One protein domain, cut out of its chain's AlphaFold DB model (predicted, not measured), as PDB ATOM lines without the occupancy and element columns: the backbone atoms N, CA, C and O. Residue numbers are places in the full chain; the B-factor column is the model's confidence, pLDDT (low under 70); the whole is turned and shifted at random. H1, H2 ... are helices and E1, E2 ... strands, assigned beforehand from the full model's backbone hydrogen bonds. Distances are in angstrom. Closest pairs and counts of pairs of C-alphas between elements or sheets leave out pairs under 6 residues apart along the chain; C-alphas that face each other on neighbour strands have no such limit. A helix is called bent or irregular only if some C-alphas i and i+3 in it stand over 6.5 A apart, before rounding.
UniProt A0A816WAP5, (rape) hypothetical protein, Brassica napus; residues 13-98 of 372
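This is residues 13 to 98 of the 372 residues of the protein "(rape) hypothetical protein" of Brassica napus (UniProt A0A816WAP5). A small, three-stranded parallel sheet, E1, E2 and E3, sits between the long helix H3, which covers one face of it, and the pair H1 and H2, which touch each other on the side away from H3 and only graze the sheet. The printed part has 86 residues with three named helices and three named strands, in the order E1, H1, E2, H2, E3, H3; the sheet runs E1, E2, E3, and the class is mixed, helices and strands. The whole is compact, with a radius of gyration of the C-alphas of 13.2 A. It spans 36 by 35 by 19 A along its three main axes and is only just flat.

E1 is residues 13 to 17, 13.3 A from first to last C-alpha, and begins at C-alpha 13 at (8.249, -71.207, -82.241). After a long link of 11 residues comes H1, residues 29 to 41, 19.8 A long. H1 is irregular, only just: C-alphas 30 and 33 are 6.9 A apart. E2, residues 50 to 56, is the longest strand by residues and measures 19.9 A, from C-alpha 50 at (3.449, -68.216, -80.508) to C-alpha 56 at (21.631, -60.932, -84.083). H2 is residues 63 to 71, 12.0 A long. E3 is residues 75 to 78, 10.2 A long. H3, residues 84 to 97, is the longest helix by residues at 20.2 A and ends at C-alpha 97 at (14.347, -82.784, -79.232).

In the sheet, E2 is the inner strand, and E1 and E3 are edge strands. E1 and E2 are parallel, with 21 degrees between their directions; C-alphas 14 and 52 face each other at 4.6 A, and N 14 and O 51, at 2.8 A, are within hydrogen-bond range. E2 and E3 are parallel at 20 degrees; C-alphas 53 and 75 face each other at 4.5 A, and N 54 and O 75 are within hydrogen-bond range at 2.8 A. E1, H1, E2 and E2, H2, E3 are two strand-helix-strand units, each two parallel neighbour strands with a helix between them, and both crossovers are right-handed. H3 is on the sheet at a height over the sheet of 9.6 A, over E1 and E2, and the two form two layers, a helix on one face of a sheet. On the local plane its line stands at 13 degrees to that of E2, along the strands. The closest C-alphas of E1 and H3 are those of Trp 15 and Met 88, 6.4 A apart. H1 only grazes the sheet with its residues 32 to 40, and H2 only grazes it with its residues 66 to 70. H1 touches H2 with residues 29 to 33 alone; their closest C-alphas, those of Arg 30 and Gly 68, are 4.8 A apart, and the two run the same way at a steep tilt of 38 degrees. H3 is apart from H1 and from H2. Each O i to N i+4 pair in H2 and H3 is within hydrogen-bond range; in H1 it is 7 of 9.

The C-alphas farthest apart are those of Gly 26 and Leu 98, at 38.6 A, while those of the first and last printed residues, Glu 13 and Leu 98, are 13.7 A apart. The printed part has no cut. The link from E1 to H1 is long; those from H1 to E2 and from E2 to H2 are short, and those from H2 to E3 and from E3 to H3 are tight. The mean pLDDT of the printed part is 81.2. It is under 70 for residues 81 to 83, 85 to 87 and 89 to 98, and the mean for H3 is 61.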
ATOM      1  N   GLU A  13       6.990 -71.883 -82.548       85.38
ATOM      2  CA  GLU A  13       8.249 -71.207 -82.241       85.38
ATOM      3  C   GLU A  13       8.818 -70.561 -83.506       85.38
ATOM      4  O   GLU A  13       8.835 -71.163 -84.583       85.38
ATOM      5  N   VAL A  14       9.249 -69.308 -83.383       85.69
ATOM      6  CA  VAL A  14       9.766 -68.497 -84.484       85.69
ATOM      7  C   VAL A  14      11.183 -68.049 -84.158       85.69
ATOM      8  O   VAL A  14      11.400 -67.254 -83.246       85.69
ATOM      9  N   TRP A  15      12.144 -68.486 -84.970       86.44
ATOM     10  CA  TRP A  15      13.525 -68.010 -84.927       86.44
ATOM     11  C   TRP A  15      13.741 -66.981 -86.028       86.44
ATOM     12  O   TRP A  15      13.654 -67.296 -87.216       86.44
ATOM     13  N   TRP A  16      14.040 -65.748 -85.637       90.31
ATOM     14  CA  TRP A  16      14.180 -64.632 -86.560       90.31
ATOM     15  C   TRP A  16      15.627 -64.144 -86.638       90.31
ATOM     16  O   TRP A  16      16.179 -63.641 -85.664       90.31
ATOM     17  N   ASP A  17      16.230 -64.255 -87.823       85.69
ATOM     18  CA  ASP A  17      17.538 -63.673 -88.137       85.69
ATOM     19  C   ASP A  17      17.389 -62.171 -88.444       85.69
ATOM     20  O   ASP A  17      16.996 -61.789 -89.551       85.69
ATOM     21  N   MET A  18      17.710 -61.305 -87.480       88.31
ATOM     22  CA  MET A  18      17.590 -59.852 -87.651       88.31
ATOM     23  C   MET A  18      18.620 -59.270 -88.625       88.31
ATOM     24  O   MET A  18      18.432 -58.156 -89.107       88.31
ATOM     25  N   LYS A  19      19.709 -59.989 -88.922       82.50
ATOM     26  CA  LYS A  19      20.732 -59.526 -89.867       82.50
ATOM     27  C   LYS A  19      20.269 -59.731 -91.305       82.50
ATOM     28  O   LYS A  19      20.404 -58.830 -92.125       82.50
ATOM     29  N   ASN A  20      19.737 -60.913 -91.610       79.75
ATOM     30  CA  ASN A  20      19.268 -61.243 -92.959       79.75
ATOM     31  C   ASN A  20      17.845 -60.730 -93.232       79.75
ATOM     32  O   ASN A  20      17.487 -60.494 -94.385       79.75
ATOM     33  N   CYS A  21      17.039 -60.536 -92.188       86.19
ATOM     34  CA  CYS A  21      15.694 -59.974 -92.276       86.19
ATOM     35  C   CYS A  21      15.536 -58.798 -91.295       86.19
ATOM     36  O   CYS A  21      14.803 -58.924 -90.310       86.19
ATOM     37  N   PRO A  22      16.231 -57.666 -91.520       87.38
ATOM     38  CA  PRO A  22      16.170 -56.521 -90.619       87.38
ATOM     39  C   PRO A  22      14.798 -55.847 -90.646       87.38
ATOM     40  O   PRO A  22      14.052 -55.928 -91.626       87.38
ATOM     41  N   ILE A  23      14.479 -55.132 -89.567       87.38
ATOM     42  CA  ILE A  23      13.318 -54.240 -89.541       87.38
ATOM     43  C   ILE A  23      13.590 -53.080 -90.513       87.38
ATOM     44  O   ILE A  23      14.635 -52.438 -90.382       87.38
ATOM     45  N   PRO A  24      12.688 -52.787 -91.466       86.56
ATOM     46  CA  PRO A  24      12.855 -51.653 -92.367       86.56
ATOM     47  C   PRO A  24      12.962 -50.325 -91.613       86.56
ATOM     48  O   PRO A  24      12.339 -50.134 -90.566       86.56
ATOM     49  N   GLU A  25      13.716 -49.383 -92.171       82.88
ATOM     50  CA  GLU A  25      13.859 -48.052 -91.588       82.88
ATOM     51  C   GLU A  25      12.492 -47.357 -91.437       82.88
ATOM     52  O   GLU A  25      11.631 -47.434 -92.315       82.88
ATOM     53  N   GLY A  26      12.267 -46.719 -90.285       82.50
ATOM     54  CA  GLY A  26      10.995 -46.070 -89.948       82.50
ATOM     55  C   GLY A  26       9.857 -47.023 -89.553       82.50
ATOM     56  O   GLY A  26       8.769 -46.556 -89.212       82.50
ATOM     57  N   TYR A  27      10.077 -48.342 -89.558       88.12
ATOM     58  CA  TYR A  27       9.077 -49.315 -89.128       88.12
ATOM     59  C   TYR A  27       9.127 -49.550 -87.610       88.12
ATOM     60  O   TYR A  27      10.181 -49.823 -87.035       88.12
ATOM     61  N   ASP A  28       7.971 -49.478 -86.945       90.38
ATOM     62  CA  ASP A  28       7.870 -49.710 -85.501       90.38
ATOM     63  C   ASP A  28       8.046 -51.199 -85.161       90.38
ATOM     64  O   ASP A  28       7.220 -52.045 -85.520       90.38
ATOM     65  N   ALA A  29       9.103 -51.510 -84.407       91.25
ATOM     66  CA  ALA A  29       9.429 -52.858 -83.953       91.25
ATOM     67  C   ALA A  29       8.298 -53.531 -83.154       91.25
ATOM     68  O   ALA A  29       8.148 -54.751 -83.217       91.25
ATOM     69  N   ARG A  30       7.434 -52.758 -82.479       92.19
ATOM     70  CA  ARG A  30       6.261 -53.286 -81.755       92.19
ATOM     71  C   ARG A  30       5.242 -53.959 -82.675       92.19
ATOM     72  O   ARG A  30       4.381 -54.707 -82.223       92.19
ATOM     73  N   ARG A  31       5.309 -53.704 -83.982       91.94
ATOM     74  CA  ARG A  31       4.388 -54.294 -84.961       91.94
ATOM     75  C   ARG A  31       4.827 -55.668 -85.454       91.94
ATOM     76  O   ARG A  31       4.024 -56.332 -86.107       91.94
ATOM     77  N   VAL A  32       6.049 -56.108 -85.144       91.19
ATOM     78  CA  VAL A  32       6.600 -57.382 -85.631       91.19
ATOM     79  C   VAL A  32       5.781 -58.569 -85.121       91.19
ATOM     80  O   VAL A  32       5.205 -59.292 -85.938       91.19
ATOM     81  N   ARG A  33       5.640 -58.735 -83.798       91.88
ATOM     82  CA  ARG A  33       4.876 -59.854 -83.215       91.88
ATOM     83  C   ARG A  33       3.415 -59.890 -83.687       91.88
ATOM     84  O   ARG A  33       3.032 -60.912 -84.255       91.88
ATOM     85  N   PRO A  34       2.628 -58.795 -83.596       90.88
ATOM     86  CA  PRO A  34       1.249 -58.804 -84.089       90.88
ATOM     87  C   PRO A  34       1.127 -59.130 -85.583       90.88
ATOM     88  O   PRO A  34       0.117 -59.681 -86.018       90.88
ATOM     89  N   SER A  35       2.132 -58.779 -86.396       90.69
ATOM     90  CA  SER A  35       2.135 -59.095 -87.829       90.69
ATOM     91  C   SER A  35       2.390 -60.580 -88.090       90.69
ATOM     92  O   SER A  35       1.716 -61.166 -88.937       90.69
ATOM     93  N   ILE A  36       3.316 -61.189 -87.343       86.50
ATOM     94  CA  ILE A  36       3.627 -62.624 -87.412       86.50
ATOM     95  C   ILE A  36       2.430 -63.454 -86.932       86.50
ATOM     96  O   ILE A  36       1.960 -64.331 -87.656       86.50
ATOM     97  N   GLU A  37       1.859 -63.125 -85.772       88.75
ATOM     98  CA  GLU A  37       0.668 -63.800 -85.233       88.75
ATOM     99  C   GLU A  37      -0.521 -63.687 -86.196       88.75
ATOM    100  O   GLU A  37      -1.182 -64.676 -86.506       88.75
ATOM    101  N   ARG A  38      -0.750 -62.503 -86.783       88.62
ATOM    102  CA  ARG A  38      -1.794 -62.318 -87.802       88.62
ATOM    103  C   ARG A  38      -1.578 -63.208 -89.030       88.62
ATOM    104  O   ARG A  38      -2.560 -63.652 -89.627       88.62
ATOM    105  N   ALA A  39      -0.331 -63.448 -89.436       84.56
ATOM    106  CA  ALA A  39      -0.023 -64.335 -90.555       84.56
ATOM    107  C   ALA A  39      -0.346 -65.803 -90.227       84.56
ATOM    108  O   ALA A  39      -0.941 -66.484 -91.066       84.56
ATOM    109  N   PHE A  40      -0.040 -66.260 -89.009       84.62
ATOM    110  CA  PHE A  40      -0.417 -67.593 -88.525       84.62
ATOM    111  C   PHE A  40      -1.937 -67.757 -88.392       84.62
ATOM    112  O   PHE A  40      -2.487 -68.742 -88.887       84.62
ATOM    113  N   ASN A  41      -2.637 -66.752 -87.859       84.88
ATOM    114  CA  ASN A  41      -4.099 -66.763 -87.732       84.88
ATOM    115  C   ASN A  41      -4.788 -66.930 -89.092       84.88
ATOM    116  O   ASN A  41      -5.700 -67.741 -89.235       84.88
ATOM    117  N   LYS A  42      -4.314 -66.225 -90.129       88.88
ATOM    118  CA  LYS A  42      -4.835 -66.360 -91.504       88.88
ATOM    119  C   LYS A  42      -4.646 -67.759 -92.102       88.88
ATOM    120  O   LYS A  42      -5.310 -68.084 -93.080       88.88
ATOM    121  N   ARG A  43      -3.724 -68.557 -91.561       78.81
ATOM    122  CA  ARG A  43      -3.423 -69.929 -91.996       78.81
ATOM    123  C   ARG A  43      -4.121 -70.991 -91.136       78.81
ATOM    124  O   ARG A  43      -3.905 -72.170 -91.387       78.81
ATOM    125  N   GLY A  44      -4.951 -70.587 -90.168       82.94
ATOM    126  CA  GLY A  44      -5.715 -71.493 -89.303       82.94
ATOM    127  C   GLY A  44      -5.046 -71.842 -87.970       82.94
ATOM    128  O   GLY A  44      -5.592 -72.650 -87.232       82.94
ATOM    129  N   TYR A  45      -3.913 -71.223 -87.626       80.56
ATOM    130  CA  TYR A  45      -3.186 -71.487 -86.374       80.56
ATOM    131  C   TYR A  45      -3.567 -70.528 -85.231       80.56
ATOM    132  O   TYR A  45      -2.721 -70.129 -84.438       80.56
ATOM    133  N   SER A  46      -4.830 -70.102 -85.161       77.50
ATOM    134  CA  SER A  46      -5.268 -69.050 -84.230       77.50
ATOM    135  C   SER A  46      -5.318 -69.460 -82.758       77.50
ATOM    136  O   SER A  46      -5.437 -68.596 -81.896       77.50
ATOM    137  N   THR A  47      -5.261 -70.760 -82.472       76.00
ATOM    138  CA  THR A  47      -5.300 -71.332 -81.119       76.00
ATOM    139  C   THR A  47      -3.914 -71.703 -80.586       76.00
ATOM    140  O   THR A  47      -3.777 -71.974 -79.397       76.00
ATOM    141  N   CYS A  48      -2.883 -71.701 -81.437       74.56
ATOM    142  CA  CYS A  48      -1.525 -72.087 -81.067       74.56
ATOM    143  C   CYS A  48      -0.780 -70.920 -80.392       74.56
ATOM    144  O   CYS A  48      -0.659 -69.853 -81.004       74.56
ATOM    145  N   PRO A  49      -0.208 -71.089 -79.185       82.44
ATOM    146  CA  PRO A  49       0.653 -70.068 -78.594       82.44
ATOM    147  C   PRO A  49       1.922 -69.866 -79.438       82.44
ATOM    148  O   PRO A  49       2.577 -70.836 -79.824       82.44
ATOM    149  N   VAL A  50       2.277 -68.603 -79.703       84.31
ATOM    150  CA  VAL A  50       3.449 -68.216 -80.508       84.31
ATOM    151  C   VAL A  50       4.556 -67.660 -79.610       84.31
ATOM    152  O   VAL A  50       4.372 -66.651 -78.925       84.31
ATOM    153  N   SER A  51       5.725 -68.292 -79.661       87.06
ATOM    154  CA  SER A  51       6.984 -67.807 -79.093       87.06
ATOM    155  C   SER A  51       7.894 -67.309 -80.220       87.06
ATOM    156  O   SER A  51       7.947 -67.902 -81.296       87.06
ATOM    157  N   ILE A  52       8.552 -66.164 -80.013       88.50
ATOM    158  CA  ILE A  52       9.386 -65.508 -81.028       88.50
ATOM    159  C   ILE A  52      10.707 -65.103 -80.387       88.50
ATOM    160  O   ILE A  52      10.703 -64.362 -79.403       88.50
ATOM    161  N   THR A  53      11.815 -65.515 -81.001       90.00
ATOM    162  CA  THR A  53      13.168 -65.128 -80.596       90.00
ATOM    163  C   THR A  53      13.902 -64.459 -81.756       90.00
ATOM    164  O   THR A  53      14.009 -65.012 -82.853       90.00
ATOM    165  N   ALA A  54      14.398 -63.249 -81.513       90.88
ATOM    166  CA  ALA A  54      15.120 -62.425 -82.469       90.88
ATOM    167  C   ALA A  54      16.634 -62.524 -82.229       90.88
ATOM    168  O   ALA A  54      17.130 -62.117 -81.178       90.88
ATOM    169  N   TYR A  55      17.371 -63.049 -83.207       87.94
ATOM    170  CA  TYR A  55      18.809 -63.302 -83.133       87.94
ATOM    171  C   TYR A  55      19.593 -62.267 -83.932       87.94
ATOM    172  O   TYR A  55      19.229 -61.918 -85.057       87.94
ATOM    173  N   GLY A  56      20.715 -61.817 -83.379       85.50
ATOM    174  CA  GLY A  56      21.631 -60.932 -84.083       85.50
ATOM    175  C   GLY A  56      22.694 -60.321 -83.183       85.50
ATOM    176  O   GLY A  56      22.692 -60.488 -81.963       85.50
ATOM    177  N   ASP A  57      23.594 -59.556 -83.796       87.31
ATOM    178  CA  ASP A  57      24.549 -58.741 -83.055       87.31
ATOM    179  C   ASP A  57      23.845 -57.519 -82.449       87.31
ATOM    180  O   ASP A  57      23.744 -56.452 -83.052       87.31
ATOM    181  N   GLN A  58      23.351 -57.688 -81.223       87.94
ATOM    182  CA  GLN A  58      22.607 -56.644 -80.504       87.94
ATOM    183  C   GLN A  58      23.449 -55.428 -80.072       87.94
ATOM    184  O   GLN A  58      22.890 -54.466 -79.527       87.94
ATOM    185  N   ASN A  59      24.761 -55.424 -80.345       84.56
ATOM    186  CA  ASN A  59      25.567 -54.202 -80.269       84.56
ATOM    187  C   ASN A  59      25.229 -53.244 -81.414       84.56
ATOM    188  O   ASN A  59      25.304 -52.030 -81.241       84.56
ATOM    189  N   GLN A  60      24.807 -53.785 -82.559       84.69
ATOM    190  CA  GLN A  60      24.444 -53.024 -83.755       84.69
ATOM    191  C   GLN A  60      22.957 -52.638 -83.772       84.69
ATOM    192  O   GLN A  60      22.553 -51.756 -84.527       84.69
ATOM    193  N   THR A  61      22.132 -53.256 -82.921       87.19
ATOM    194  CA  THR A  61      20.694 -52.974 -82.865       87.19
ATOM    195  C   THR A  61      20.388 -51.746 -81.989       87.19
ATOM    196  O   THR A  61      20.737 -51.729 -80.797       87.19
ATOM    197  N   PRO A  62      19.670 -50.732 -82.518       89.31
ATOM    198  CA  PRO A  62      19.268 -49.557 -81.748       89.31
ATOM    199  C   PRO A  62      18.422 -49.904 -80.515       89.31
ATOM    200  O   PRO A  62      17.534 -50.754 -80.561       89.31
ATOM    201  N   CYS A  63      18.629 -49.187 -79.405       87.31
ATOM    202  CA  CYS A  63      17.926 -49.457 -78.143       87.31
ATOM    203  C   CYS A  63      16.398 -49.360 -78.255       87.31
ATOM    204  O   CYS A  63      15.688 -50.138 -77.618       87.31
ATOM    205  N   HIS A  64      15.883 -48.427 -79.063       87.25
ATOM    206  CA  HIS A  64      14.440 -48.273 -79.251       87.25
ATOM    207  C   HIS A  64      13.814 -49.496 -79.944       87.25
ATOM    208  O   HIS A  64      12.683 -49.853 -79.626       87.25
ATOM    209  N   VAL A  65      14.567 -50.180 -80.816       90.38
ATOM    210  CA  VAL A  65      14.146 -51.433 -81.457       90.38
ATOM    211  C   VAL A  65      14.093 -52.560 -80.433       90.38
ATOM    212  O   VAL A  65      13.055 -53.201 -80.303       90.38
ATOM    213  N   LEU A  66      15.159 -52.758 -79.649       89.81
ATOM    214  CA  LEU A  66      15.214 -53.812 -78.622       89.81
ATOM    215  C   LEU A  66      14.094 -53.661 -77.590       89.81
ATOM    216  O   LEU A  66      13.427 -54.634 -77.252       89.81
ATOM    217  N   ARG A  67      13.848 -52.421 -77.147       88.75
ATOM    218  CA  ARG A  67      12.738 -52.090 -76.246       88.75
ATOM    219  C   ARG A  67      11.379 -52.338 -76.902       88.75
ATOM    220  O   ARG A  67      10.455 -52.789 -76.234       88.75
ATOM    221  N   GLY A  68      11.241 -52.027 -78.191       89.19
ATOM    222  CA  GLY A  68      10.028 -52.303 -78.957       89.19
ATOM    223  C   GLY A  68       9.718 -53.798 -79.014       89.19
ATOM    224  O   GLY A  68       8.609 -54.198 -78.669       89.19
ATOM    225  N   LEU A  69      10.714 -54.619 -79.354       90.75
ATOM    226  CA  LEU A  69      10.592 -56.077 -79.408       90.75
ATOM    227  C   LEU A  69      10.229 -56.671 -78.040       90.75
ATOM    228  O   LEU A  69       9.190 -57.327 -77.913       90.75
ATOM    229  N   SER A  70      11.008 -56.354 -77.003       88.00
ATOM    230  CA  SER A  70      10.793 -56.899 -75.659       88.00
ATOM    231  C   SER A  70       9.448 -56.484 -75.059       88.00
ATOM    232  O   SER A  70       8.798 -57.290 -74.400       88.00
ATOM    233  N   SER A  71       8.971 -55.261 -75.337       89.31
ATOM    234  CA  SER A  71       7.657 -54.789 -74.865       89.31
ATOM    235  C   SER A  71       6.482 -55.585 -75.429       89.31
ATOM    236  O   SER A  71       5.394 -55.566 -74.862       89.31
ATOM    237  N   THR A  72       6.704 -56.299 -76.531       89.75
ATOM    238  CA  THR A  72       5.723 -57.215 -77.116       89.75
ATOM    239  C   THR A  72       5.995 -58.667 -76.751       89.75
ATOM    240  O   THR A  72       5.315 -59.544 -77.259       89.75
ATOM    241  N   GLY A  73       6.967 -58.957 -75.885       85.69
ATOM    242  CA  GLY A  73       7.343 -60.319 -75.499       85.69
ATOM    243  C   GLY A  73       8.073 -61.101 -76.595       85.69
ATOM    244  O   GLY A  73       7.986 -62.325 -76.618       85.69
ATOM    245  N   VAL A  74       8.738 -60.410 -77.528       88.88
ATOM    246  CA  VAL A  74       9.732 -61.029 -78.417       88.88
ATOM    247  C   VAL A  74      11.038 -61.136 -77.637       88.88
ATOM    248  O   VAL A  74      11.575 -60.111 -77.210       88.88
ATOM    249  N   ALA A  75      11.541 -62.358 -77.466       88.94
ATOM    250  CA  ALA A  75      12.830 -62.604 -76.833       88.94
ATOM    251  C   ALA A  75      13.967 -62.131 -77.744       88.94
ATOM    252  O   ALA A  75      13.867 -62.186 -78.972       88.94
ATOM    253  N   VAL A  76      15.058 -61.656 -77.151       89.88
ATOM    254  CA  VAL A  76      16.187 -61.080 -77.888       89.88
ATOM    255  C   VAL A  76      17.470 -61.824 -77.540       89.88
ATOM    256  O   VAL A  76      17.942 -61.756 -76.408       89.88
ATOM    257  N   ALA A  77      18.078 -62.469 -78.530       85.81
ATOM    258  CA  ALA A  77      19.337 -63.189 -78.393       85.81
ATOM    259  C   ALA A  77      20.495 -62.397 -79.024       85.81
ATOM    260  O   ALA A  77      20.442 -62.011 -80.199       85.81
ATOM    261  N   HIS A  78      21.557 -62.161 -78.248       84.06
ATOM    262  CA  HIS A  78      22.821 -61.615 -78.735       84.06
ATOM    263  C   HIS A  78      23.765 -62.713 -79.201       84.06
ATOM    264  O   HIS A  78      24.132 -63.607 -78.441       84.06
ATOM    265  N   THR A  79      24.190 -62.593 -80.456       80.88
ATOM    266  CA  THR A  79      25.141 -63.477 -81.129       80.88
ATOM    267  C   THR A  79      26.236 -62.649 -81.802       80.88
ATOM    268  O   THR A  79      26.059 -61.460 -82.067       80.88
ATOM    269  N   LYS A  80      27.366 -63.273 -82.159       76.50
ATOM    270  CA  LYS A  80      28.278 -62.655 -83.132       76.50
ATOM    271  C   LYS A  80      27.645 -62.728 -84.518       76.50
ATOM    272  O   LYS A  80      27.036 -63.730 -84.882       76.50
ATOM    273  N   SER A  81      27.840 -61.679 -85.313       68.62
ATOM    274  CA  SER A  81      27.254 -61.531 -86.653       68.62
ATOM    275  C   SER A  81      27.534 -62.713 -87.606       68.62
ATOM    276  O   SER A  81      26.750 -62.979 -88.519       68.62
ATOM    277  N   GLU A  82      28.640 -63.434 -87.405       68.44
ATOM    278  CA  GLU A  82      29.020 -64.624 -88.184       68.44
ATOM    279  C   GLU A  82      28.418 -65.932 -87.641       68.44
ATOM    280  O   GLU A  82      28.318 -66.913 -88.377       68.44
ATOM    281  N   SER A  83      27.982 -65.960 -86.375       66.38
ATOM    282  CA  SER A  83      27.482 -67.165 -85.704       66.38
ATOM    283  C   SER A  83      25.956 -67.251 -85.614       66.38
ATOM    284  O   SER A  83      25.452 -68.329 -85.304       66.38
ATOM    285  N   THR A  84      25.214 -66.183 -85.941       71.62
ATOM    286  CA  THR A  84      23.737 -66.112 -85.844       71.62
ATOM    287  C   THR A  84      23.034 -67.343 -86.419       71.62
ATOM    288  O   THR A  84      22.220 -67.961 -85.742       71.62
ATOM    289  N   ARG A  85      23.398 -67.768 -87.637       67.44
ATOM    290  CA  ARG A  85      22.780 -68.930 -88.302       67.44
ATOM    291  C   ARG A  85      23.038 -70.247 -87.568       67.44
ATOM    292  O   ARG A  85      22.150 -71.088 -87.497       67.44
ATOM    293  N   SER A  86      24.250 -70.423 -87.044       62.12
ATOM    294  CA  SER A  86      24.636 -71.618 -86.285       62.12
ATOM    295  C   SER A  86      23.870 -71.695 -84.962       62.12
ATOM    296  O   SER A  86      23.330 -72.742 -84.615       62.12
ATOM    297  N   VAL A  87      23.747 -70.556 -84.274       63.84
ATOM    298  CA  VAL A  87      22.993 -70.420 -83.021       63.84
ATOM    299  C   VAL A  87      21.507 -70.706 -83.233       63.84
ATOM    300  O   VAL A  87      20.939 -71.521 -82.518       63.84
ATOM    301  N   MET A  88      20.899 -70.125 -84.268       70.25
ATOM    302  CA  MET A  88      19.500 -70.397 -84.608       70.25
ATOM    303  C   MET A  88      19.255 -71.872 -84.929       70.25
ATOM    304  O   MET A  88      18.295 -72.449 -84.436       70.25
ATOM    305  N   TYR A  89      20.116 -72.489 -85.747       59.38
ATOM    306  CA  TYR A  89      19.982 -73.905 -86.097       59.38
ATOM    307  C   TYR A  89      20.078 -74.804 -84.859       59.38
ATOM    308  O   TYR A  89      19.304 -75.745 -84.716       59.38
ATOM    309  N   ARG A  90      20.991 -74.488 -83.939       62.81
ATOM    310  CA  ARG A  90      21.127 -75.193 -82.663       62.81
ATOM    311  C   ARG A  90      19.853 -75.082 -81.823       62.81
ATOM    312  O   ARG A  90      19.333 -76.107 -81.402       62.81
ATOM    313  N   ASP A  91      19.321 -73.878 -81.640       63.81
ATOM    314  CA  ASP A  91      18.125 -73.664 -80.817       63.81
ATOM    315  C   ASP A  91      16.871 -74.309 -81.458       63.81
ATOM    316  O   ASP A  91      15.979 -74.778 -80.752       63.81
ATOM    317  N   MET A  92      16.819 -74.417 -82.794       62.91
ATOM    318  CA  MET A  92      15.792 -75.188 -83.516       62.91
ATOM    319  C   MET A  92      15.863 -76.693 -83.235       62.91
ATOM    320  O   MET A  92      14.822 -77.341 -83.107       62.91
ATOM    321  N   VAL A  93      17.073 -77.259 -83.176       57.03
ATOM    322  CA  VAL A  93      17.287 -78.674 -82.833       57.03
ATOM    323  C   VAL A  93      16.915 -78.915 -81.369       57.03
ATOM    324  O   VAL A  93      16.135 -79.822 -81.094       57.03
ATOM    325  N   GLU A  94      17.364 -78.048 -80.454       57.44
ATOM    326  CA  GLU A  94      17.013 -78.110 -79.027       57.44
ATOM    327  C   GLU A  94      15.483 -78.110 -78.825       57.44
ATOM    328  O   GLU A  94      14.950 -78.971 -78.126       57.44
ATOM    329  N   TRP A  95      14.751 -77.210 -79.491       58.88
ATOM    330  CA  TRP A  95      13.289 -77.132 -79.372       58.88
ATOM    331  C   TRP A  95      12.560 -78.375 -79.895       58.88
ATOM    332  O   TRP A  95      11.516 -78.746 -79.360       58.88
ATOM    333  N   ARG A  96      13.095 -79.038 -80.928       53.38
ATOM    334  CA  ARG A  96      12.508 -80.269 -81.477       53.38
ATOM    335  C   ARG A  96      12.764 -81.506 -80.615       53.38
ATOM    336  O   ARG A  96      11.970 -82.438 -80.688       53.38
ATOM    337  N   GLU A  97      13.851 -81.543 -79.846       45.59
ATOM    338  CA  GLU A  97      14.347 -82.784 -79.232       45.59
ATOM    339  C   GLU A  97      14.086 -82.914 -77.716       45.59
ATOM    340  O   GLU A  97      14.288 -83.998 -77.170       45.59
ATOM    341  N   LEU A  98      13.609 -81.871 -77.017       45.50
ATOM    342  CA  LEU A  98      13.726 -81.812 -75.546       45.50
ATOM    343  C   LEU A  98      12.492 -82.073 -74.661       45.50
ATOM    344  O   LEU A  98      12.692 -82.113 -73.453       45.50
TER     345      LEU A  98